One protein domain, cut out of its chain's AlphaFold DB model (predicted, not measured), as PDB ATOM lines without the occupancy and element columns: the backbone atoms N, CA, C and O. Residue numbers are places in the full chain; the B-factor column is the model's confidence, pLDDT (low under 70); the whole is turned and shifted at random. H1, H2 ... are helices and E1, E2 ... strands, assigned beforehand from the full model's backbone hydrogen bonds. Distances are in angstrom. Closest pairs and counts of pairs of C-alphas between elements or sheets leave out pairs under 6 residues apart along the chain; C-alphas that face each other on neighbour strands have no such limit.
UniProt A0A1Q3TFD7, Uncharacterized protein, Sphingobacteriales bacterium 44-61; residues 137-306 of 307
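This is residues 137 to 306 of the 307 residues of an uncharacterized protein of Sphingobacteriales bacterium 44-61 (UniProt A0A1Q3TFD7). A strongly twisted sheet of seven strands forms a wall, and two helices, H1 and H2, cover one face of it, with no named helix on the other. H2 starts beside the middle of H1 and runs the same way to one end of the long axis, while the link of residues 256 to 274 reaches the other end. The printed part has 170 residues, in the order H1, E1 to E7, H2; the sheet order is E1 - E2 - E3 - E4 - E5 - E6 - E7, all antiparallel, and the class is mixed, helices and strands. It is compact, with a radius of gyration of the C-alphas of 17.7 A, yet elongated in outline, spanning 57 by 33 by 32 A.

Start with the sheet at C-alpha 173, (43.500, 69.099, -27.888), where E1 begins and runs to residue 176. Then read E2, residues 184 to 189, E3, residues 192 to 200, and E4, residues 214 to 223, 28.5 A long. E5, residues 230 to 242, is the longest strand at 34.6 A and bends by 62 degrees at residue 233. E6 is residues 247 to 255 and E7 residues 275 to 282. Find H1 from C-alpha 141 at (62.223, 52.283, 3.435) to residue 168, 41.3 A long. H2, residues 284 to 304 and 30.6 A long, ends at C-alpha 304, (42.767, 57.845, -43.330).

The strands form a meander, each the antiparallel neighbour of the one before, with E1 and E7 as edge strands. Look for N 174 and O 188 between E1 and E2, 3.1 A; N 187 and O 194 between E2 and E3, 2.9 A; and N 195 and O 219 between E3 and E4, 2.8 A. E5 is staggered: it pairs with E4 over residues 230 to 239, as at N 218 and O 236, 2.9 A, and with E6 over residues 239 to 242, as at N 241 and O 248, 2.8 A. Between E6 and E7, N 251 and O 279 are 2.8 A apart. H1 and H2 are on the same face of the sheet, making two layers, helices over one face. Among their closest C-alphas to strands are Ala 143 of H1 and Tyr 242 of E5, 6.1 A, and Ser 299 of H2 and Tyr 192 of E3, 6.3 A. H1 touches H2 with residues 153 to 158 alone, and H2 touches H1 with residues 284 to 288 alone; the closest C-alphas, of Phe 154 and Thr 284, are 5.8 A apart. Their lines stand at a shallow tilt of 28 degrees, the same way. Of the O i to N i+4 pairs, 23 of 24 in H1 and 15 of 17 in H2 are within hydrogen-bond range.

The C-alphas farthest apart, of Asn 260 and Tyr 306, are 57.7 A apart. The printed part has no cut. The links E3 to E4 and E6 to E7 are long, with 13 and 19 residues. Look for pLDDT under 70 at residue 170 and at residues 201 to 206, 226 to 228 and 301 to 306.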
ATOM      1  N   LEU A 137      61.851  43.181  -0.105       92.94
ATOM      2  CA  LEU A 137      62.413  44.452  -0.583       92.94
ATOM      3  C   LEU A 137      61.335  45.529  -0.774       92.94
ATOM      4  O   LEU A 137      61.590  46.702  -0.518       92.94
ATOM      5  N   GLN A 138      60.111  45.151  -1.159       90.88
ATOM      6  CA  GLN A 138      59.010  46.100  -1.382       90.88
ATOM      7  C   GLN A 138      58.579  46.858  -0.116       90.88
ATOM      8  O   GLN A 138      57.944  47.912  -0.208       90.88
ATOM      9  N   HIS A 139      58.903  46.317   1.061       90.56
ATOM     10  CA  HIS A 139      58.599  46.909   2.363       90.56
ATOM     11  C   HIS A 139      59.747  47.767   2.907       90.56
ATOM     12  O   HIS A 139      59.586  48.437   3.930       90.56
ATOM     13  N   GLU A 140      60.916  47.750   2.265       94.25
ATOM     14  CA  GLU A 140      62.054  48.527   2.733       94.25
ATOM     15  C   GLU A 140      61.826  50.029   2.548       94.25
ATOM     16  O   GLU A 140      61.237  50.494   1.571       94.25
ATOM     17  N   GLN A 141      62.362  50.825   3.476       92.75
ATOM     18  CA  GLN A 141      62.223  52.283   3.435       92.75
ATOM     19  C   GLN A 141      62.799  52.887   2.149       92.75
ATOM     20  O   GLN A 141      62.248  53.855   1.626       92.75
ATOM     21  N   VAL A 142      63.881  52.300   1.626       94.31
ATOM     22  CA  VAL A 142      64.494  52.721   0.360       94.31
ATOM     23  C   VAL A 142      63.524  52.504  -0.801       94.31
ATOM     24  O   VAL A 142      63.311  53.426  -1.584       94.31
ATOM     25  N   ALA A 143      62.874  51.340  -0.875       93.56
ATOM     26  CA  ALA A 143      61.895  51.025  -1.914       93.56
ATOM     27  C   ALA A 143      60.687  51.975  -1.868       93.56
ATOM     28  O   ALA A 143      60.275  52.525  -2.889       93.56
ATOM     29  N   VAL A 144      60.169  52.250  -0.668       92.19
ATOM     30  CA  VAL A 144      59.059  53.196  -0.455       92.19
ATOM     31  C   VAL A 144      59.442  54.620  -0.860       92.19
ATOM     32  O   VAL A 144      58.640  55.341  -1.457       92.19
ATOM     33  N   GLN A 145      60.666  55.045  -0.548       92.75
ATOM     34  CA  GLN A 145      61.170  56.353  -0.954       92.75
ATOM     35  C   GLN A 145      61.308  56.445  -2.480       92.75
ATOM     36  O   GLN A 145      60.879  57.435  -3.073       92.75
ATOM     37  N   ARG A 146      61.807  55.386  -3.126       94.12
ATOM     38  CA  ARG A 146      61.874  55.290  -4.590       94.12
ATOM     39  C   ARG A 146      60.503  55.331  -5.249       94.12
ATOM     40  O   ARG A 146      60.344  56.050  -6.226       94.12
ATOM     41  N   ALA A 147      59.499  54.665  -4.684       92.75
ATOM     42  CA  ALA A 147      58.125  54.741  -5.182       92.75
ATOM     43  C   ALA A 147      57.593  56.187  -5.183       92.75
ATOM     44  O   ALA A 147      57.009  56.653  -6.161       92.75
ATOM     45  N   LYS A 148      57.841  56.940  -4.100       90.88
ATOM     46  CA  LYS A 148      57.445  58.357  -3.999       90.88
ATOM     47  C   LYS A 148      58.147  59.235  -5.033       90.88
ATOM     48  O   LYS A 148      57.511  60.111  -5.614       90.88
ATOM     49  N   GLU A 149      59.442  59.012  -5.247       93.25
ATOM     50  CA  GLU A 149      60.217  59.702  -6.283       93.25
ATOM     51  C   GLU A 149      59.682  59.377  -7.681       93.25
ATOM     52  O   GLU A 149      59.443  60.294  -8.472       93.25
ATOM     53  N   GLU A 150      59.409  58.100  -7.960       94.12
ATOM     54  CA  GLU A 150      58.888  57.649  -9.251       94.12
ATOM     55  C   GLU A 150      57.520  58.263  -9.561       94.12
ATOM     56  O   GLU A 150      57.261  58.642 -10.700       94.12
ATOM     57  N   MET A 151      56.661  58.455  -8.554       92.75
ATOM     58  CA  MET A 151      55.399  59.177  -8.733       92.75
ATOM     59  C   MET A 151      55.629  60.585  -9.309       92.75
ATOM     60  O   MET A 151      54.901  61.013 -10.206       92.75
ATOM     61  N   GLY A 152      56.640  61.310  -8.818       92.94
ATOM     62  CA  GLY A 152      57.019  62.624  -9.343       92.94
ATOM     63  C   GLY A 152      57.547  62.541 -10.775       92.94
ATOM     64  O   GLY A 152      57.058  63.250 -11.654       92.94
ATOM     65  N   ILE A 153      58.471  61.607 -11.024       94.81
ATOM     66  CA  ILE A 153      59.057  61.360 -12.351       94.81
ATOM     67  C   ILE A 153      57.965  61.048 -13.382       94.81
ATOM     68  O   ILE A 153      57.979  61.594 -14.486       94.81
ATOM     69  N   PHE A 154      56.988  60.219 -13.019       96.50
ATOM     70  CA  PHE A 154      55.862  59.871 -13.876       96.50
ATOM     71  C   PHE A 154      54.994  61.083 -14.209       96.50
ATOM     72  O   PHE A 154      54.693  61.315 -15.383       96.50
ATOM     73  N   LYS A 155      54.626  61.890 -13.203       95.69
ATOM     74  CA  LYS A 155      53.850  63.122 -13.417       95.69
ATOM     75  C   LYS A 155      54.568  64.065 -14.384       95.69
ATOM     76  O   LYS A 155      53.953  64.548 -15.336       95.69
ATOM     77  N   ASP A 156      55.864  64.281 -14.171       95.88
ATOM     78  CA  ASP A 156      56.682  65.154 -15.012       95.88
ATOM     79  C   ASP A 156      56.804  64.613 -16.438       95.88
ATOM     80  O   ASP A 156      56.620  65.359 -17.402       95.88
ATOM     81  N   CYS A 157      57.060  63.312 -16.595       95.94
ATOM     82  CA  CYS A 157      57.168  62.665 -17.899       95.94
ATOM     83  C   CYS A 157      55.857  62.777 -18.695       95.94
ATOM     84  O   CYS A 157      55.871  63.220 -19.847       95.94
ATOM     85  N   PHE A 158      54.716  62.484 -18.062       96.44
ATOM     86  CA  PHE A 158      53.401  62.567 -18.699       96.44
ATOM     87  C   PHE A 158      53.082  64.004 -19.127       96.44
ATOM     88  O   PHE A 158      52.706  64.251 -20.276       96.44
ATOM     89  N   ASN A 159      53.289  64.976 -18.232       95.88
ATOM     90  CA  ASN A 159      53.057  66.392 -18.516       95.88
ATOM     91  C   ASN A 159      53.973  66.910 -19.634       95.88
ATOM     92  O   ASN A 159      53.529  67.654 -20.510       95.88
ATOM     93  N   ASN A 160      55.246  66.509 -19.643       94.81
ATOM     94  CA  ASN A 160      56.182  66.872 -20.704       94.81
ATOM     95  C   ASN A 160      55.739  66.304 -22.057       94.81
ATOM     96  O   ASN A 160      55.744  67.036 -23.049       94.81
ATOM     97  N   LYS A 161      55.279  65.045 -22.102       93.50
ATOM     98  CA  LYS A 161      54.738  64.439 -23.327       93.50
ATOM     99  C   LYS A 161      53.506  65.194 -23.835       93.50
ATOM    100  O   LYS A 161      53.452  65.529 -25.020       93.50
ATOM    101  N   CYS A 162      52.582  65.559 -22.940       92.81
ATOM    102  CA  CYS A 162      51.421  66.396 -23.266       92.81
ATOM    103  C   CYS A 162      51.844  67.723 -23.911       92.81
ATOM    104  O   CYS A 162      51.330  68.087 -24.968       92.81
ATOM    105  N   LYS A 163      52.810  68.431 -23.309       91.69
ATOM    106  CA  LYS A 163      53.305  69.732 -23.796       91.69
ATOM    107  C   LYS A 163      53.963  69.635 -25.167       91.69
ATOM    108  O   LYS A 163      53.765  70.516 -26.001       91.69
ATOM    109  N   VAL A 164      54.751  68.586 -25.403       90.56
ATOM    110  CA  VAL A 164      55.391  68.347 -26.705       90.56
ATOM    111  C   VAL A 164      54.334  68.127 -27.782       90.56
ATOM    112  O   VAL A 164      54.398  68.757 -28.834       90.56
ATOM    113  N   LEU A 165      53.336  67.283 -27.516       88.69
ATOM    114  CA  LEU A 165      52.283  66.991 -28.489       88.69
ATOM    115  C   LEU A 165      51.362  68.189 -28.725       88.69
ATOM    116  O   LEU A 165      51.070  68.500 -29.874       88.69
ATOM    117  N   GLN A 166      50.983  68.921 -27.678       87.62
ATOM    118  CA  GLN A 166      50.154  70.122 -27.804       87.62
ATOM    119  C   GLN A 166      50.783  71.181 -28.724       87.62
ATOM    120  O   GLN A 166      50.065  71.872 -29.434       87.62
ATOM    121  N   ARG A 167      52.117  71.322 -28.727       84.50
ATOM    122  CA  ARG A 167      52.819  72.276 -29.607       84.50
ATOM    123  C   ARG A 167      52.832  71.856 -31.076       84.50
ATOM    124  O   ARG A 167      52.956  72.719 -31.938       84.50
ATOM    125  N   ASN A 168      52.752  70.555 -31.343       80.00
ATOM    126  CA  ASN A 168      52.923  69.984 -32.679       80.00
ATOM    127  C   ASN A 168      51.590  69.610 -33.346       80.00
ATOM    128  O   ASN A 168      51.555  69.391 -34.554       80.00
ATOM    129  N   ILE A 169      50.507  69.521 -32.574       78.31
ATOM    130  CA  ILE A 169      49.171  69.171 -33.054       78.31
ATOM    131  C   ILE A 169      48.376  70.447 -33.351       78.31
ATOM    132  O   ILE A 169      48.289  71.342 -32.515       78.31
ATOM    133  N   VAL A 170      47.774  70.507 -34.541       64.50
ATOM    134  CA  VAL A 170      46.977  71.658 -35.007       64.50
ATOM    135  C   VAL A 170      45.494  71.534 -34.615       64.50
ATOM    136  O   VAL A 170      44.801  72.546 -34.510       64.50
ATOM    137  N   ASP A 171      45.002  70.317 -34.364       71.00
ATOM    138  CA  ASP A 171      43.590  70.071 -34.044       71.00
ATOM    139  C   ASP A 171      43.234  70.344 -32.573       71.00
ATOM    140  O   ASP A 171      44.058  70.711 -31.734       71.00
ATOM    141  N   LYS A 172      41.957  70.121 -32.242       73.25
ATOM    142  CA  LYS A 172      41.419  70.253 -30.889       73.25
ATOM    143  C   LYS A 172      42.104  69.267 -29.934       73.25
ATOM    144  O   LYS A 172      41.899  68.056 -30.014       73.25
ATOM    145  N   VAL A 173      42.879  69.819 -29.003       83.75
ATOM    146  CA  VAL A 173      43.500  69.099 -27.888       83.75
ATOM    147  C   VAL A 173      42.779  69.464 -26.596       83.75
ATOM    148  O   VAL A 173      42.490  70.636 -26.341       83.75
ATOM    149  N   PHE A 174      42.522  68.467 -25.754       84.94
ATOM    150  CA  PHE A 174      42.029  68.669 -24.393       84.94
ATOM    151  C   PHE A 174      43.043  68.091 -23.429       84.94
ATOM    152  O   PHE A 174      43.490  66.967 -23.618       84.94
ATOM    153  N   LEU A 175      43.408  68.815 -22.381       91.00
ATOM    154  CA  LEU A 175      44.338  68.274 -21.403       91.00
ATOM    155  C   LEU A 175      44.041  68.795 -20.008       91.00
ATOM    156  O   LEU A 175      43.506  69.891 -19.832       91.00
ATOM    157  N   ASN A 176      44.422  67.998 -19.027       92.19
ATOM    158  CA  ASN A 176      44.490  68.386 -17.631       92.19
ATOM    159  C   ASN A 176      45.761  67.771 -17.070       92.19
ATOM    160  O   ASN A 176      45.825  66.557 -16.929       92.19
ATOM    161  N   GLU A 177      46.757  68.607 -16.794       92.31
ATOM    162  CA  GLU A 177      48.064  68.162 -16.315       92.31
ATOM    163  C   GLU A 177      47.988  67.629 -14.882       92.31
ATOM    164  O   GLU A 177      47.185  68.082 -14.052       92.31
ATOM    165  N   PHE A 178      48.907  66.722 -14.554       94.19
ATOM    166  CA  PHE A 178      49.190  66.417 -13.162       94.19
ATOM    167  C   PHE A 178      49.665  67.686 -12.449       94.19
ATOM    168  O   PHE A 178      50.582  68.370 -12.899       94.19
ATOM    169  N   GLY A 179      49.044  67.976 -11.311       87.25
ATOM    170  CA  GLY A 179      49.443  69.038 -10.393       87.25
ATOM    171  C   GLY A 179      50.019  68.472  -9.091       87.25
ATOM    172  O   GLY A 179      49.968  67.257  -8.877       87.25
ATOM    173  N   PRO A 180      50.482  69.337  -8.168       81.25
ATOM    174  CA  PRO A 180      51.111  68.910  -6.914       81.25
ATOM    175  C   PRO A 180      50.238  67.954  -6.089       81.25
ATOM    176  O   PRO A 180      50.717  66.937  -5.599       81.25
ATOM    177  N   PHE A 181      48.934  68.239  -6.018       80.88
ATOM    178  CA  PHE A 181      47.946  67.449  -5.271       80.88
ATOM    179  C   PHE A 181      46.957  66.706  -6.175       80.88
ATOM    180  O   PHE A 181      46.012  66.089  -5.690       80.88
ATOM    181  N   ARG A 182      47.132  66.782  -7.502       85.19
ATOM    182  CA  ARG A 182      46.273  66.058  -8.441       85.19
ATOM    183  C   ARG A 182      46.924  64.730  -8.771       85.19
ATOM    184  O   ARG A 182      48.057  64.678  -9.245       85.19
ATOM    185  N   ASN A 183      46.166  63.670  -8.537       88.56
ATOM    186  CA  ASN A 183      46.569  62.298  -8.814       88.56
ATOM    187  C   ASN A 183      45.906  61.753 -10.074       88.56
ATOM    188  O   ASN A 183      46.035  60.576 -10.358       88.56
ATOM    189  N   ARG A 184      45.213  62.599 -10.838       93.56
ATOM    190  CA  ARG A 184      44.608  62.251 -12.121       93.56
ATOM    191  C   ARG A 184      44.965  63.312 -13.151       93.56
ATOM    192  O   ARG A 184      45.046  64.494 -12.812       93.56
ATOM    193  N   SER A 185      45.157  62.866 -14.378       95.81
ATOM    194  CA  SER A 185      45.535  63.647 -15.546       95.81
ATOM    195  C   SER A 185      44.846  63.062 -16.771       95.81
ATOM    196  O   SER A 185      44.414  61.906 -16.764       95.81
ATOM    197  N   TYR A 186      44.718  63.856 -17.823       95.25
ATOM    198  CA  TYR A 186      44.286  63.339 -19.113       95.25
ATOM    199  C   TYR A 186      44.857  64.152 -20.265       95.25
ATOM    200  O   TYR A 186      45.132  65.347 -20.129       95.25
ATOM    201  N   PHE A 187      44.969  63.503 -21.420       94.88
ATOM    202  CA  PHE A 187      45.306  64.131 -22.688       94.88
ATOM    203  C   PHE A 187      44.413  63.573 -23.792       94.88
ATOM    204  O   PHE A 187      44.290  62.363 -23.952       94.88
ATOM    205  N   GLY A 188      43.769  64.454 -24.541       91.56
ATOM    206  CA  GLY A 188      42.807  64.124 -25.577       91.56
ATOM    207  C   GLY A 188      43.206  64.723 -26.908       91.56
ATOM    208  O   GLY A 188      43.658  65.867 -26.972       91.56
ATOM    209  N   TYR A 189      43.010  63.938 -27.960       89.62
ATOM    210  CA  TYR A 189      43.308  64.302 -29.335       89.62
ATOM    211  C   TYR A 189      42.227  63.746 -30.267       89.62
ATOM    212  O   TYR A 189      42.007  62.532 -30.329       89.62
ATOM    213  N   GLY A 190      41.543  64.639 -30.987       86.06
ATOM    214  CA  GLY A 190      40.370  64.280 -31.786       86.06
ATOM    215  C   GLY A 190      39.221  63.789 -30.902       86.06
ATOM    216  O   GLY A 190      38.873  64.437 -29.914       86.06
ATOM    217  N   ASP A 191      38.667  62.623 -31.240       88.50
ATOM    218  CA  ASP A 191      37.575  61.973 -30.501       88.50
ATOM    219  C   ASP A 191      38.080  60.989 -29.427       88.50
ATOM    220  O   ASP A 191      37.316  60.157 -28.943       88.50
ATOM    221  N   TYR A 192      39.365  61.026 -29.066       91.25
ATOM    222  CA  TYR A 192      39.961  60.082 -28.118       91.25
ATOM    223  C   TYR A 192      40.593  60.801 -26.930       91.25
ATOM    224  O   TYR A 192      41.137  61.899 -27.065       91.25
ATOM    225  N   LEU A 193      40.532  60.164 -25.761       92.94
ATOM    226  CA  LEU A 193      41.051  60.691 -24.504       92.94
ATOM    227  C   LEU A 193      41.831  59.600 -23.766       92.94
ATOM    228  O   LEU A 193      41.292  58.539 -23.470       92.94
ATOM    229  N   LEU A 194      43.090  59.883 -23.447       96.00
ATOM    230  CA  LEU A 194      43.919  59.079 -22.560       96.00
ATOM    231  C   LEU A 194      43.791  59.629 -21.138       96.00
ATOM    232  O   LEU A 194      44.285  60.721 -20.849       96.00
ATOM    233  N   LYS A 195      43.126  58.885 -20.257       96.06
ATOM    234  CA  LYS A 195      43.042  59.148 -18.817       96.06
ATOM    235  C   LYS A 195      44.178  58.413 -18.110       96.06
ATOM    236  O   LYS A 195      44.495  57.272 -18.434       96.06
ATOM    237  N   CYS A 196      44.785  59.066 -17.127       96.62
ATOM    238  CA  CYS A 196      45.776  58.447 -16.262       96.62
ATOM    239  C   CYS A 196      45.572  58.892 -14.816       96.62
ATOM    240  O   CYS A 196      45.316  60.071 -14.555       96.62
ATOM    241  N   GLY A 197      45.711  57.980 -13.859       94.38
ATOM    242  CA  GLY A 197      45.649  58.349 -12.455       94.38
ATOM    243  C   GLY A 197      46.359  57.393 -11.518       94.38
ATOM    244  O   GLY A 197      46.380  56.190 -11.748       94.38
ATOM    245  N   PHE A 198      46.898  57.943 -10.436       92.31
ATOM    246  CA  PHE A 198      47.397  57.168  -9.312       92.31
ATOM    247  C   PHE A 198      46.225  56.679  -8.471       92.31
ATOM    248  O   PHE A 198      45.341  57.460  -8.097       92.31
ATOM    249  N   LEU A 199      46.249  55.388  -8.182       87.75
ATOM    250  CA  LEU A 199      45.329  54.719  -7.285       87.75
ATOM    251  C   LEU A 199      46.068  54.470  -5.971       87.75
ATOM    252  O   LEU A 199      47.200  53.988  -5.964       87.75
ATOM    253  N   PHE A 200      45.412  54.810  -4.867       76.94
ATOM    254  CA  PHE A 200      45.865  54.481  -3.522       76.94
ATOM    255  C   PHE A 200      44.820  53.550  -2.925       76.94
ATOM    256  O   PHE A 200      43.629  53.850  -2.994       76.94
ATOM    257  N   GLN A 201      45.247  52.429  -2.344       62.72
ATOM    258  CA  GLN A 201      44.315  51.461  -1.752       62.72
ATOM    259  C   GLN A 201      43.602  51.992  -0.493       62.72
ATOM    260  O   GLN A 201      42.627  51.397  -0.045       62.72
ATOM    261  N   ASP A 202      44.069  53.104   0.079       58.78
ATOM    262  CA  ASP A 202      43.479  53.745   1.251       58.78
ATOM    263  C   ASP A 202      43.201  55.225   0.954       58.78
ATOM    264  O   ASP A 202      44.115  56.048   0.874       58.78
ATOM    265  N   GLU A 203      41.927  55.561   0.752       51.62
ATOM    266  CA  GLU A 203      41.502  56.935   0.456       51.62
ATOM    267  C   GLU A 203      41.681  57.882   1.656       51.62
ATOM    268  O   GLU A 203      41.772  59.097   1.472       51.62
ATOM    269  N   PHE A 204      41.759  57.349   2.884       50.19
ATOM    270  CA  PHE A 204      41.841  58.146   4.113       50.19
ATOM    271  C   PHE A 204      43.277  58.495   4.492       50.19
ATOM    272  O   PHE A 204      43.539  59.570   5.039       50.19
ATOM    273  N   TYR A 205      44.214  57.611   4.166       55.03
ATOM    274  CA  TYR A 205      45.631  57.790   4.426       55.03
ATOM    275  C   TYR A 205      46.363  57.551   3.112       55.03
ATOM    276  O   TYR A 205      46.708  56.416   2.800       55.03
ATOM    277  N   MET A 206      46.612  58.619   2.342       62.25
ATOM    278  CA  MET A 206      47.461  58.623   1.134       62.25
ATOM    279  C   MET A 206      48.935  58.298   1.471       62.25
ATOM    280  O   MET A 206      49.860  59.038   1.133       62.25
ATOM    281  N   GLN A 207      49.166  57.231   2.227       72.62
ATOM    282  CA  GLN A 207      50.444  56.816   2.752       72.62
ATOM    283  C   GLN A 207      50.867  55.545   2.030       72.62
ATOM    284  O   GLN A 207      50.266  54.487   2.185       72.62
ATOM    285  N   ILE A 208      51.946  55.676   1.269       81.44
ATOM    286  CA  ILE A 208      52.660  54.554   0.671       81.44
ATOM    287  C   ILE A 208      53.474  53.906   1.796       81.44
ATOM    288  O   ILE A 208      54.417  54.524   2.306       81.44
ATOM    289  N   VAL A 209      53.062  52.714   2.227       84.12
ATOM    290  CA  VAL A 209      53.734  51.893   3.250       84.12
ATOM    291  C   VAL A 209      54.612  50.838   2.583       84.12
ATOM    292  O   VAL A 209      55.668  50.493   3.104       84.12
ATOM    293  N   THR A 210      54.194  50.365   1.415       89.00
ATOM    294  CA  THR A 210      54.909  49.437   0.542       89.00
ATOM    295  C   THR A 210      54.878  49.975  -0.883       89.00
ATOM    296  O   THR A 210      54.015  50.783  -1.226       89.00
ATOM    297  N   THR A 211      55.779  49.515  -1.749       90.06
ATOM    298  CA  THR A 211      55.721  49.877  -3.180       90.06
ATOM    299  C   THR A 211      54.400  49.474  -3.842       90.06
ATOM    300  O   THR A 211      53.949  50.149  -4.763       90.06
ATOM    301  N   GLN A 212      53.741  48.434  -3.322       89.44
ATOM    302  CA  GLN A 212      52.475  47.908  -3.831       89.44
ATOM    303  C   GLN A 212      51.270  48.807  -3.525       89.44
ATOM    304  O   GLN A 212      50.236  48.683  -4.177       89.44
ATOM    305  N   ASP A 213      51.402  49.754  -2.589       87.00
ATOM    306  CA  ASP A 213      50.363  50.759  -2.329       87.00
ATOM    307  C   ASP A 213      50.301  51.834  -3.427       87.00
ATOM    308  O   ASP A 213      49.337  52.602  -3.485       87.00
ATOM    309  N   LEU A 214      51.338  51.919  -4.270       90.19
ATOM    310  CA  LEU A 214      51.415  52.850  -5.386       90.19
ATOM    311  C   LEU A 214      51.040  52.138  -6.686       90.19
ATOM    312  O   LEU A 214      51.859  51.450  -7.301       90.19
ATOM    313  N   ALA A 215      49.809  52.374  -7.129       92.12
ATOM    314  CA  ALA A 215      49.308  51.894  -8.404       92.12
ATOM    315  C   ALA A 215      49.013  53.053  -9.359       92.12
ATOM    316  O   ALA A 215      48.718  54.178  -8.947       92.12
ATOM    317  N   ILE A 216      49.063  52.765 -10.654       95.12
ATOM    318  CA  ILE A 216      48.592  53.639 -11.722       95.12
ATOM    319  C   ILE A 216      47.516  52.929 -12.528       95.12
ATOM    320  O   ILE A 216      47.577  51.724 -12.749       95.12
ATOM    321  N   SER A 217      46.568  53.722 -13.001       96.38
ATOM    322  CA  SER A 217      45.569  53.359 -13.995       96.38
ATOM    323  C   SER A 217      45.819  54.175 -15.254       96.38
ATOM    324  O   SER A 217      46.082  55.382 -15.188       96.38
ATOM    325  N   LEU A 218      45.758  53.511 -16.400       97.31
ATOM    326  CA  LEU A 218      45.821  54.105 -17.728       97.31
ATOM    327  C   LEU A 218      44.608  53.606 -18.502       97.31
ATOM    328  O   LEU A 218      44.365  52.405 -18.562       97.31
ATOM    329  N   GLU A 219      43.839  54.524 -19.075       97.44
ATOM    330  CA  GLU A 219      42.631  54.188 -19.819       97.44
ATOM    331  C   GLU A 219      42.533  55.049 -21.075       97.44
ATOM    332  O   GLU A 219      42.578  56.279 -21.016       97.44
ATOM    333  N   LEU A 220      42.375  54.400 -22.223       96.00
ATOM    334  CA  LEU A 220      42.100  55.045 -23.494       96.00
ATOM    335  C   LEU A 220      40.610  54.923 -23.797       96.00
ATOM    336  O   LEU A 220      40.089  53.820 -23.960       96.00
ATOM    337  N   ILE A 221      39.934  56.059 -23.938       94.50
ATOM    338  CA  ILE A 221      38.505  56.110 -24.238       94.50
ATOM    339  C   ILE A 221      38.231  56.819 -25.567       94.50
ATOM    340  O   ILE A 221      38.970  57.712 -25.985       94.50
ATOM    341  N   LYS A 222      37.123  56.445 -26.209       92.12
ATOM    342  CA  LYS A 222      36.508  57.187 -27.311       92.12
ATOM    343  C   LYS A 222      35.372  58.052 -26.788       92.12
ATOM    344  O   LYS A 222      34.470  57.546 -26.121       92.12
ATOM    345  N   LEU A 223      35.390  59.323 -27.154       88.19
ATOM    346  CA  LEU A 223      34.328  60.280 -26.901       88.19
ATOM    347  C   LEU A 223      33.300  60.212 -28.036       88.19
ATOM    348  O   LEU A 223      33.642  60.224 -29.221       88.19
ATOM    349  N   SER A 224      32.019  60.136 -27.685       82.25
ATOM    350  CA  SER A 224      30.930  60.348 -28.643       82.25
ATOM    351  C   SER A 224      30.828  61.825 -29.047       82.25
ATOM    352  O   SER A 224      31.220  62.720 -28.299       82.25
ATOM    353  N   LYS A 225      30.233  62.105 -30.218       70.00
ATOM    354  CA  LYS A 225      30.072  63.474 -30.755       70.00
ATOM    355  C   LYS A 225      29.308  64.433 -29.829       70.00
ATOM    356  O   LYS A 225      29.460  65.643 -29.971       70.00
ATOM    357  N   ASN A 226      28.531  63.901 -28.884       63.75
ATOM    358  CA  ASN A 226      27.750  64.680 -27.921       63.75
ATOM    359  C   ASN A 226      28.380  64.705 -26.514       63.75
ATOM    360  O   ASN A 226      27.858  65.381 -25.637       63.75
ATOM    361  N   GLY A 227      29.489  63.986 -26.286       60.50
ATOM    362  CA  GLY A 227      30.179  63.918 -24.993       60.50
ATOM    363  C   GLY A 227      29.457  63.125 -23.895       60.50
ATOM    364  O   GLY A 227      29.969  63.058 -22.784       60.50
ATOM    365  N   GLU A 228      28.296  62.533 -24.186       60.00
ATOM    366  CA  GLU A 228      27.474  61.805 -23.204       60.00
ATOM    367  C   GLU A 228      27.868  60.328 -23.074       60.00
ATOM    368  O   GLU A 228      27.772  59.754 -21.992       60.00
ATOM    369  N   GLU A 229      28.354  59.718 -24.156       70.00
ATOM    370  CA  GLU A 229      28.852  58.341 -24.148       70.00
ATOM    371  C   GLU A 229      30.381  58.313 -24.252       70.00
ATOM    372  O   GLU A 229      30.961  58.841 -25.211       70.00
ATOM    373  N   GLU A 230      31.012  57.666 -23.272       86.25
ATOM    374  CA  GLU A 230      32.423  57.287 -23.268       86.25
ATOM    375  C   GLU A 230      32.525  55.777 -23.514       86.25
ATOM    376  O   GLU A 230      31.882  54.982 -22.827       86.25
ATOM    377  N   LYS A 231      33.342  55.361 -24.486       89.94
ATOM    378  CA  LYS A 231      33.635  53.941 -24.715       89.94
ATOM    379  C   LYS A 231      35.091  53.651 -24.386       89.94
ATOM    380  O   LYS A 231      35.971  54.133 -25.099       89.94
ATOM    381  N   SER A 232      35.333  52.828 -23.369       92.44
ATOM    382  CA  SER A 232      36.671  52.311 -23.071       92.44
ATOM    383  C   SER A 232      37.164  51.429 -24.221       92.44
ATOM    384  O   SER A 232      36.440  50.554 -24.705       92.44
ATOM    385  N   ILE A 233      38.357  51.732 -24.728       93.50
ATOM    386  CA  ILE A 233      39.022  50.999 -25.814       93.50
ATOM    387  C   ILE A 233      40.050  50.046 -25.229       93.50
ATOM    388  O   ILE A 233      40.147  48.907 -25.675       93.50
ATOM    389  N   ASP A 234      40.836  50.548 -24.285       94.50
ATOM    390  CA  ASP A 234      41.923  49.821 -23.654       94.50
ATOM    391  C   ASP A 234      42.155  50.398 -22.257       94.50
ATOM    392  O   ASP A 234      42.055  51.611 -22.060       94.50
ATOM    393  N   SER A 235      42.467  49.538 -21.298       95.56
ATOM    394  CA  SER A 235      42.686  49.924 -19.908       95.56
ATOM    395  C   SER A 235      43.687  48.992 -19.251       95.56
ATOM    396  O   SER A 235      43.624  47.779 -19.443       95.56
ATOM    397  N   GLU A 236      44.564  49.543 -18.425       94.69
ATOM    398  CA  GLU A 236      45.548  48.767 -17.686       94.69
ATOM    399  C   GLU A 236      45.824  49.388 -16.320       94.69
ATOM    400  O   GLU A 236      45.911  50.612 -16.176       94.69
ATOM    401  N   GLU A 237      46.020  48.520 -15.329       94.62
ATOM    402  CA  GLU A 237      46.528  48.888 -14.016       94.62
ATOM    403  C   GLU A 237      47.913  48.286 -13.801       94.62
ATOM    404  O   GLU A 237      48.191  47.144 -14.178       94.62
ATOM    405  N   ARG A 238      48.796  49.069 -13.185       94.81
ATOM    406  CA  ARG A 238      50.153  48.646 -12.842       94.81
ATOM    407  C   ARG A 238      50.520  49.121 -11.452       94.81
ATOM    408  O   ARG A 238      50.092  50.187 -11.026       94.81
ATOM    409  N   VAL A 239      51.367  48.358 -10.781       94.00
ATOM    410  CA  VAL A 239      51.920  48.688  -9.463       94.00
ATOM    411  C   VAL A 239      53.414  48.936  -9.569       94.00
ATOM    412  O   VAL A 239      54.079  48.420 -10.474       94.00
ATOM    413  N   PHE A 240      53.949  49.748  -8.664       93.88
ATOM    414  CA  PHE A 240      55.377  50.012  -8.661       93.88
ATOM    415  C   PHE A 240      56.157  48.780  -8.179       93.88
ATOM    416  O   PHE A 240      55.893  48.208  -7.121       93.88
ATOM    417  N   TYR A 241      57.130  48.373  -8.983       92.69
ATOM    418  CA  TYR A 241      58.049  47.279  -8.720       92.69
ATOM    419  C   TYR A 241      59.441  47.842  -8.476       92.69
ATOM    420  O   TYR A 241      59.926  48.664  -9.260       92.69
ATOM    421  N   TYR A 242      60.078  47.374  -7.406       92.62
ATOM    422  CA  TYR A 242      61.411  47.809  -7.024       92.62
ATOM    423  C   TYR A 242      62.348  46.636  -6.746       92.62
ATOM    424  O   TYR A 242      62.092  45.809  -5.874       92.62
ATOM    425  N   THR A 243      63.494  46.649  -7.408       88.31
ATOM    426  CA  THR A 243      64.750  46.058  -6.950       88.31
ATOM    427  C   THR A 243      65.857  47.106  -7.129       88.31
ATOM    428  O   THR A 243      65.661  48.088  -7.858       88.31
ATOM    429  N   PRO A 244      67.016  46.965  -6.464       81.31
ATOM    430  CA  PRO A 244      68.146  47.873  -6.672       81.31
ATOM    431  C   PRO A 244      68.570  48.006  -8.143       81.31
ATOM    432  O   PRO A 244      69.065  49.058  -8.552       81.31
ATOM    433  N   GLU A 245      68.342  46.965  -8.934       76.44
ATOM    434  CA  GLU A 245      68.757  46.853 -10.324       76.44
ATOM    435  C   GLU A 245      67.636  47.179 -11.320       76.44
ATOM    436  O   GLU A 245      67.902  47.680 -12.416       76.44
ATOM    437  N   MET A 246      66.374  46.939 -10.949       79.62
ATOM    438  CA  MET A 246      65.211  47.162 -11.800       79.62
ATOM    439  C   MET A 246      64.093  47.888 -11.058       79.62
ATOM    440  O   MET A 246      63.549  47.408 -10.070       79.62
ATOM    441  N   GLN A 247      63.657  49.014 -11.618       86.88
ATOM    442  CA  GLN A 247      62.493  49.748 -11.131       86.88
ATOM    443  C   GLN A 247      61.541  50.095 -12.273       86.88
ATOM    444  O   GLN A 247      61.970  50.415 -13.388       86.88
ATOM    445  N   GLY A 248      60.242  50.045 -11.995       90.94
ATOM    446  CA  GLY A 248      59.227  50.401 -12.976       90.94
ATOM    447  C   GLY A 248      57.825  49.966 -12.581       90.94
ATOM    448  O   GLY A 248      57.548  49.631 -11.436       90.94
ATOM    449  N   TRP A 249      56.935  49.966 -13.559       93.38
ATOM    450  CA  TRP A 249      55.521  49.665 -13.405       93.38
ATOM    451  C   TRP A 249      55.252  48.251 -13.891       93.38
ATOM    452  O   TRP A 249      55.357  47.988 -15.091       93.38
ATOM    453  N   ALA A 250      54.923  47.345 -12.980       92.31
ATOM    454  CA  ALA A 250      54.637  45.949 -13.278       92.31
ATOM    455  C   ALA A 250      53.131  45.684 -13.306       92.31
ATOM    456  O   ALA A 250      52.357  46.312 -12.583       92.31
ATOM    457  N   GLN A 251      52.725  44.735 -14.142       90.88
ATOM    458  CA  GLN A 251      51.343  44.305 -14.252       90.88
ATOM    459  C   GLN A 251      51.062  43.203 -13.216       90.88
ATOM    460  O   GLN A 251      51.770  42.184 -13.220       90.88
ATOM    461  N   PRO A 252      50.052  43.379 -12.344       91.69
ATOM    462  CA  PRO A 252      49.638  42.348 -11.405       91.69
ATOM    463  C   PRO A 252      48.899  41.224 -12.140       91.69
ATOM    464  O   PRO A 252      47.889  41.452 -12.805       91.69
ATOM    465  N   ASN A 253      49.402  39.999 -12.013       89.69
ATOM    466  CA  ASN A 253      48.764  38.791 -12.527       89.69
ATOM    467  C   ASN A 253      48.119  38.019 -11.370       89.69
ATOM    468  O   ASN A 253      48.813  37.356 -10.593       89.69
ATOM    469  N   VAL A 254      46.800  38.154 -11.230       90.19
ATOM    470  CA  VAL A 254      46.042  37.624 -10.091       90.19
ATOM    471  C   VAL A 254      46.041  36.097 -10.085       90.19
ATOM    472  O   VAL A 254      45.769  35.443 -11.088       90.19
ATOM    473  N   CYS A 255      46.318  35.526  -8.918       88.00
ATOM    474  CA  CYS A 255      46.227  34.102  -8.638       88.00
ATOM    475  C   CYS A 255      44.960  33.840  -7.814       88.00
ATOM    476  O   CYS A 255      44.938  34.101  -6.614       88.00
ATOM    477  N   GLU A 256      43.907  33.316  -8.448       85.56
ATOM    478  CA  GLU A 256      42.599  33.109  -7.796       85.56
ATOM    479  C   GLU A 256      42.638  32.047  -6.683       85.56
ATOM    480  O   GLU A 256      41.961  32.174  -5.661       85.56
ATOM    481  N   HIS A 257      43.445  30.995  -6.859       86.56
ATOM    482  CA  HIS A 257      43.500  29.843  -5.951       86.56
ATOM    483  C   HIS A 257      44.945  29.422  -5.636       86.56
ATOM    484  O   HIS A 257      45.373  28.340  -6.043       86.56
ATOM    485  N   PRO A 258      45.723  30.261  -4.926       86.88
ATOM    486  CA  PRO A 258      47.111  29.951  -4.618       86.88
ATOM    487  C   PRO A 258      47.191  28.787  -3.627       86.88
ATOM    488  O   PRO A 258      46.510  28.754  -2.600       86.88
ATOM    489  N   THR A 259      48.060  27.822  -3.905       87.94
ATOM    490  CA  THR A 259      48.326  26.723  -2.977       87.94
ATOM    491  C   THR A 259      49.117  27.206  -1.757       87.94
ATOM    492  O   THR A 259      49.854  28.192  -1.813       87.94
ATOM    493  N   ASN A 260      49.078  26.449  -0.654       86.62
ATOM    494  CA  ASN A 260      49.872  26.744   0.554       86.62
ATOM    495  C   ASN A 260      51.382  26.884   0.289       86.62
ATOM    496  O   ASN A 260      52.091  27.519   1.069       86.62
ATOM    497  N   LYS A 261      51.884  26.277  -0.793       84.56
ATOM    498  CA  LYS A 261      53.289  26.377  -1.203       84.56
ATOM    499  C   LYS A 261      53.591  27.665  -1.974       84.56
ATOM    500  O   LYS A 261      54.727  28.122  -1.923       84.56
ATOM    501  N   GLU A 262      52.601  28.240  -2.651       85.19
ATOM    502  CA  GLU A 262      52.734  29.452  -3.472       85.19
ATOM    503  C   GLU A 262      52.493  30.730  -2.670       85.19
ATOM    504  O   GLU A 262      53.166  31.727  -2.895       85.19
ATOM    505  N   ILE A 263      51.603  30.699  -1.674       87.38
ATOM    506  CA  ILE A 263      51.298  31.848  -0.801       87.38
ATOM    507  C   ILE A 263      52.552  32.599  -0.283       87.38
ATOM    508  O   ILE A 263      52.523  33.831  -0.223       87.38
ATOM    509  N   PRO A 264      53.661  31.935   0.112       86.94
ATOM    510  CA  PRO A 264      54.868  32.623   0.577       86.94
ATOM    511  C   PRO A 264      55.697  33.313  -0.516       86.94
ATOM    512  O   PRO A 264      56.643  34.009  -0.168       86.94
ATOM    513  N   ILE A 265      55.422  33.064  -1.798       89.56
ATOM    514  CA  ILE A 265      56.191  33.570  -2.953       89.56
ATOM    515  C   ILE A 265      55.344  34.435  -3.898       89.56
ATOM    516  O   ILE A 265      55.751  34.678  -5.034       89.56
ATOM    517  N   LEU A 266      54.176  34.880  -3.437       90.38
ATOM    518  CA  LEU A 266      53.282  35.785  -4.154       90.38
ATOM    519  C   LEU A 266      53.206  37.134  -3.443       90.38
ATOM    520  O   LEU A 266      53.248  37.202  -2.208       90.38
ATOM    521  N   PHE A 267      53.045  38.191  -4.236       90.38
ATOM    522  CA  PHE A 267      52.695  39.515  -3.743       90.38
ATOM    523  C   PHE A 267      51.258  39.509  -3.234       90.38
ATOM    524  O   PHE A 267      50.447  38.641  -3.581       90.38
ATOM    525  N   ARG A 268      50.964  40.470  -2.363       86.94
ATOM    526  CA  ARG A 268      49.676  40.589  -1.690       86.94
ATOM    527  C   ARG A 268      49.272  42.044  -1.659       86.94
ATOM    528  O   ARG A 268      50.117  42.916  -1.466       86.94
ATOM    529  N   ASP A 269      47.981  42.280  -1.807       81.00
ATOM    530  CA  ASP A 269      47.395  43.573  -1.489       81.00
ATOM    531  C   ASP A 269      47.450  43.837   0.027       81.00
ATOM    532  O   ASP A 269      47.644  42.926   0.842       81.00
ATOM    533  N   LYS A 270      47.237  45.093   0.435       73.94
ATOM    534  CA  LYS A 270      47.293  45.511   1.847       73.94
ATOM    535  C   LYS A 270      46.358  44.692   2.751       73.94
ATOM    536  O   LYS A 270      46.668  44.465   3.921       73.94
ATOM    537  N   ASN A 271      45.236  44.218   2.206       75.00
ATOM    538  CA  ASN A 271      44.229  43.447   2.934       75.00
ATOM    539  C   ASN A 271      44.499  41.931   2.946       75.00
ATOM    540  O   ASN A 271      43.745  41.197   3.585       75.00
ATOM    541  N   ASN A 272      45.558  41.453   2.281       77.19
ATOM    542  CA  ASN A 272      45.833  40.030   2.040       77.19
ATOM    543  C   ASN A 272      44.637  39.272   1.424       77.19
ATOM    544  O   ASN A 272      44.436  38.088   1.702       77.19
ATOM    545  N   SER A 273      43.824  39.966   0.628       80.50
ATOM    546  CA  SER A 273      42.638  39.433  -0.038       80.50
ATOM    547  C   SER A 273      42.931  38.942  -1.455       80.50
ATOM    548  O   SER A 273      42.290  38.003  -1.924       80.50
ATOM    549  N   VAL A 274      43.936  39.528  -2.111       86.94
ATOM    550  CA  VAL A 274      44.344  39.201  -3.477       86.94
ATOM    551  C   VAL A 274      45.814  38.812  -3.482       86.94
ATOM    552  O   VAL A 274      46.676  39.562  -3.025       86.94
ATOM    553  N   PHE A 275      46.096  37.640  -4.044       91.12
ATOM    554  CA  PHE A 275      47.451  37.171  -4.303       91.12
ATOM    555  C   PHE A 275      47.752  37.342  -5.779       91.12
ATOM    556  O   PHE A 275      46.920  37.012  -6.624       91.12
ATOM    557  N   TYR A 276      48.933  37.841  -6.103       91.12
ATOM    558  CA  TYR A 276      49.325  38.049  -7.488       91.12
ATOM    559  C   TYR A 276      50.831  37.908  -7.664       91.12
ATOM    560  O   TYR A 276      51.606  38.006  -6.711       91.12
ATOM    561  N   ASP A 277      51.245  37.662  -8.901       90.88
ATOM    562  CA  ASP A 277      52.638  37.810  -9.315       90.88
ATOM    563  C   ASP A 277      52.810  39.116 -10.093       90.88
ATOM    564  O   ASP A 277      51.842  39.676 -10.612       90.88
ATOM    565  N   LEU A 278      54.045  39.602 -10.183       88.88
ATOM    566  CA  LEU A 278      54.365  40.804 -10.945       88.88
ATOM    567  C   LEU A 278      55.066  40.443 -12.239       88.88
ATOM    568  O   LEU A 278      56.070  39.738 -12.257       88.88
ATOM    569  N   THR A 279      54.517  40.942 -13.342       83.06
ATOM    570  CA  THR A 279      55.000  40.628 -14.687       83.06
ATOM    571  C   THR A 279      55.232  41.898 -15.494       83.06
ATOM    572  O   THR A 279      54.651  42.948 -15.219       83.06
ATOM    573  N   ASN A 280      56.100  41.807 -16.503       79.31
ATOM    574  CA  ASN A 280      56.350  42.868 -17.485       79.31
ATOM    575  C   ASN A 280      56.613  44.272 -16.890       79.31
ATOM    576  O   ASN A 280      55.952  45.229 -17.310       79.31
ATOM    577  N   PRO A 281      57.546  44.432 -15.930       86.44
ATOM    578  CA  PRO A 281      57.926  45.750 -15.428       86.44
ATOM    579  C   PRO A 281      58.424  46.658 -16.564       86.44
ATOM    580  O   PRO A 281      59.339  46.301 -17.306       86.44
ATOM    581  N   LEU A 282      57.818  47.841 -16.695       85.25
ATOM    582  CA  LEU A 282      58.185  48.860 -17.685       85.25
ATOM    583  C   LEU A 282      58.641  50.148 -17.006       85.25
ATOM    584  O   LEU A 282      58.047  50.594 -16.027       85.25
ATOM    585  N   ARG A 283      59.657  50.796 -17.575       90.62
ATOM    586  CA  ARG A 283      60.059  52.138 -17.148       90.62
ATOM    587  C   ARG A 283      58.988  53.166 -17.519       90.62
ATOM    588  O   ARG A 283      58.276  53.002 -18.508       90.62
ATOM    589  N   THR A 284      58.897  54.227 -16.722       92.56
ATOM    590  CA  THR A 284      57.915  55.311 -16.880       92.56
ATOM    591  C   THR A 284      57.869  55.899 -18.291       92.56
ATOM    592  O   THR A 284      56.789  56.054 -18.852       92.56
ATOM    593  N   ASP A 285      59.027  56.199 -18.876       87.31
ATOM    594  CA  ASP A 285      59.156  56.779 -20.215       87.31
ATOM    595  C   ASP A 285      58.586  55.856 -21.297       87.31
ATOM    596  O   ASP A 285      57.751  56.284 -22.092       87.31
ATOM    597  N   LEU A 286      58.962  54.575 -21.269       87.75
ATOM    598  CA  LEU A 286      58.457  53.573 -22.210       87.75
ATOM    599  C   LEU A 286      56.951  53.343 -22.050       87.75
ATOM    600  O   LEU A 286      56.230  53.244 -23.041       87.75
ATOM    601  N   LEU A 287      56.465  53.261 -20.809       92.31
ATOM    602  CA  LEU A 287      55.045  53.059 -20.542       92.31
ATOM    603  C   LEU A 287      54.211  54.223 -21.087       92.31
ATOM    604  O   LEU A 287      53.236  53.998 -21.803       92.31
ATOM    605  N   ILE A 288      54.605  55.457 -20.775       93.50
ATOM    606  CA  ILE A 288      53.915  56.658 -21.250       93.50
ATOM    607  C   ILE A 288      53.951  56.709 -22.779       93.50
ATOM    608  O   ILE A 288      52.907  56.890 -23.406       93.50
ATOM    609  N   ASP A 289      55.111  56.482 -23.393       89.81
ATOM    610  CA  ASP A 289      55.246  56.506 -24.849       89.81
ATOM    611  C   ASP A 289      54.340  55.486 -25.542       89.81
ATOM    612  O   ASP A 289      53.643  55.853 -26.490       89.81
ATOM    613  N   ASN A 290      54.261  54.255 -25.027       90.38
ATOM    614  CA  ASN A 290      53.370  53.221 -25.557       90.38
ATOM    615  C   ASN A 290      51.898  53.671 -25.545       90.38
ATOM    616  O   ASN A 290      51.185  53.512 -26.537       90.38
ATOM    617  N   TRP A 291      51.430  54.266 -24.446       94.88
ATOM    618  CA  TRP A 291      50.041  54.724 -24.328       94.88
ATOM    619  C   TRP A 291      49.735  55.942 -25.202       94.88
ATOM    620  O   TRP A 291      48.666  56.015 -25.811       94.88
ATOM    621  N   PHE A 292      50.683  56.871 -25.343       93.06
ATOM    622  CA  PHE A 292      50.533  57.987 -26.276       93.06
ATOM    623  C   PHE A 292      50.556  57.528 -27.740       93.06
ATOM    624  O   PHE A 292      49.800  58.058 -28.548       93.06
ATOM    625  N   GLN A 293      51.353  56.517 -28.096       89.25
ATOM    626  CA  GLN A 293      51.315  55.914 -29.433       89.25
ATOM    627  C   GLN A 293      49.969  55.228 -29.717       89.25
ATOM    628  O   GLN A 293      49.408  55.404 -30.801       89.25
ATOM    629  N   LYS A 294      49.401  54.510 -28.737       90.69
ATOM    630  CA  LYS A 294      48.040  53.946 -28.840       90.69
ATOM    631  C   LYS A 294      46.989  55.036 -29.069       90.69
ATOM    632  O   LYS A 294      46.144  54.887 -29.947       90.69
ATOM    633  N   LEU A 295      47.062  56.143 -28.328       91.12
ATOM    634  CA  LEU A 295      46.176  57.290 -28.537       91.12
ATOM    635  C   LEU A 295      46.316  57.848 -29.959       91.12
ATOM    636  O   LEU A 295      45.325  57.954 -30.675       91.12
ATOM    637  N   LEU A 296      47.542  58.184 -30.373       89.44
ATOM    638  CA  LEU A 296      47.799  58.817 -31.666       89.44
ATOM    639  C   LEU A 296      47.350  57.932 -32.829       89.44
ATOM    640  O   LEU A 296      46.633  58.421 -33.693       89.44
ATOM    641  N   SER A 297      47.693  56.639 -32.812       87.56
ATOM    642  CA  SER A 297      47.268  55.688 -33.851       87.56
ATOM    643  C   SER A 297      45.744  55.626 -33.991       87.56
ATOM    644  O   SER A 297      45.223  55.710 -35.101       87.56
ATOM    645  N   LYS A 298      45.005  55.575 -32.875       88.25
ATOM    646  CA  LYS A 298      43.535  55.560 -32.889       88.25
ATOM    647  C   LYS A 298      42.932  56.873 -33.382       88.25
ATOM    648  O   LYS A 298      41.943  56.846 -34.120       88.25
ATOM    649  N   SER A 299      43.529  58.004 -33.016       83.12
ATOM    650  CA  SER A 299      43.098  59.326 -33.478       83.12
ATOM    651  C   SER A 299      43.382  59.560 -34.967       83.12
ATOM    652  O   SER A 299      42.604  60.246 -35.631       83.12
ATOM    653  N   THR A 300      44.444  58.972 -35.524       77.94
ATOM    654  CA  THR A 300      44.792  59.111 -36.949       77.94
ATOM    655  C   THR A 300      44.110  58.083 -37.852       77.94
ATOM    656  O   THR A 300      43.823  58.411 -38.999       77.94
ATOM    657  N   GLU A 301      43.748  56.892 -37.352       69.00
ATOM    658  CA  GLU A 301      42.925  55.903 -38.085       69.00
ATOM    659  C   GLU A 301      41.608  56.519 -38.604       69.00
ATOM    660  O   GLU A 301      41.102  56.147 -39.664       69.00
ATOM    661  N   SER A 302      41.041  57.491 -37.878       53.75
ATOM    662  CA  SER A 302      39.862  58.234 -38.336       53.75
ATOM    663  C   SER A 302      40.126  59.150 -39.529       53.75
ATOM    664  O   SER A 302      39.179  59.417 -40.254       53.75
ATOM    665  N   ILE A 303      41.354  59.628 -39.741       53.25
ATOM    666  CA  ILE A 303      41.701  60.574 -40.816       53.25
ATOM    667  C   ILE A 303      41.886  59.827 -42.143       53.25
ATOM    668  O   ILE A 303      41.348  60.254 -43.161       53.25
ATOM    669  N   GLU A 304      42.555  58.670 -42.128       46.34
ATOM    670  CA  GLU A 304      42.767  57.845 -43.330       46.34
ATOM    671  C   GLU A 304      41.467  57.277 -43.907       46.34
ATOM    672  O   GLU A 304      41.371  57.045 -45.103       46.34
ATOM    673  N   LYS A 305      40.425  57.097 -43.086       40.69
ATOM    674  CA  LYS A 305      39.123  56.593 -43.549       40.69
ATOM    675  C   LYS A 305      38.327  57.607 -44.393       40.69
ATOM    676  O   LYS A 305      37.291  57.242 -44.949       40.69
ATOM    677  N   TYR A 306      38.773  58.864 -44.445       40.31
ATOM    678  CA  TYR A 306      38.159  59.952 -45.218       40.31
ATOM    679  C   TYR A 306      39.071  60.509 -46.327       40.31
ATOM    680  O   TYR A 306      38.680  61.478 -46.981       40.31
TER     681      TYR A 306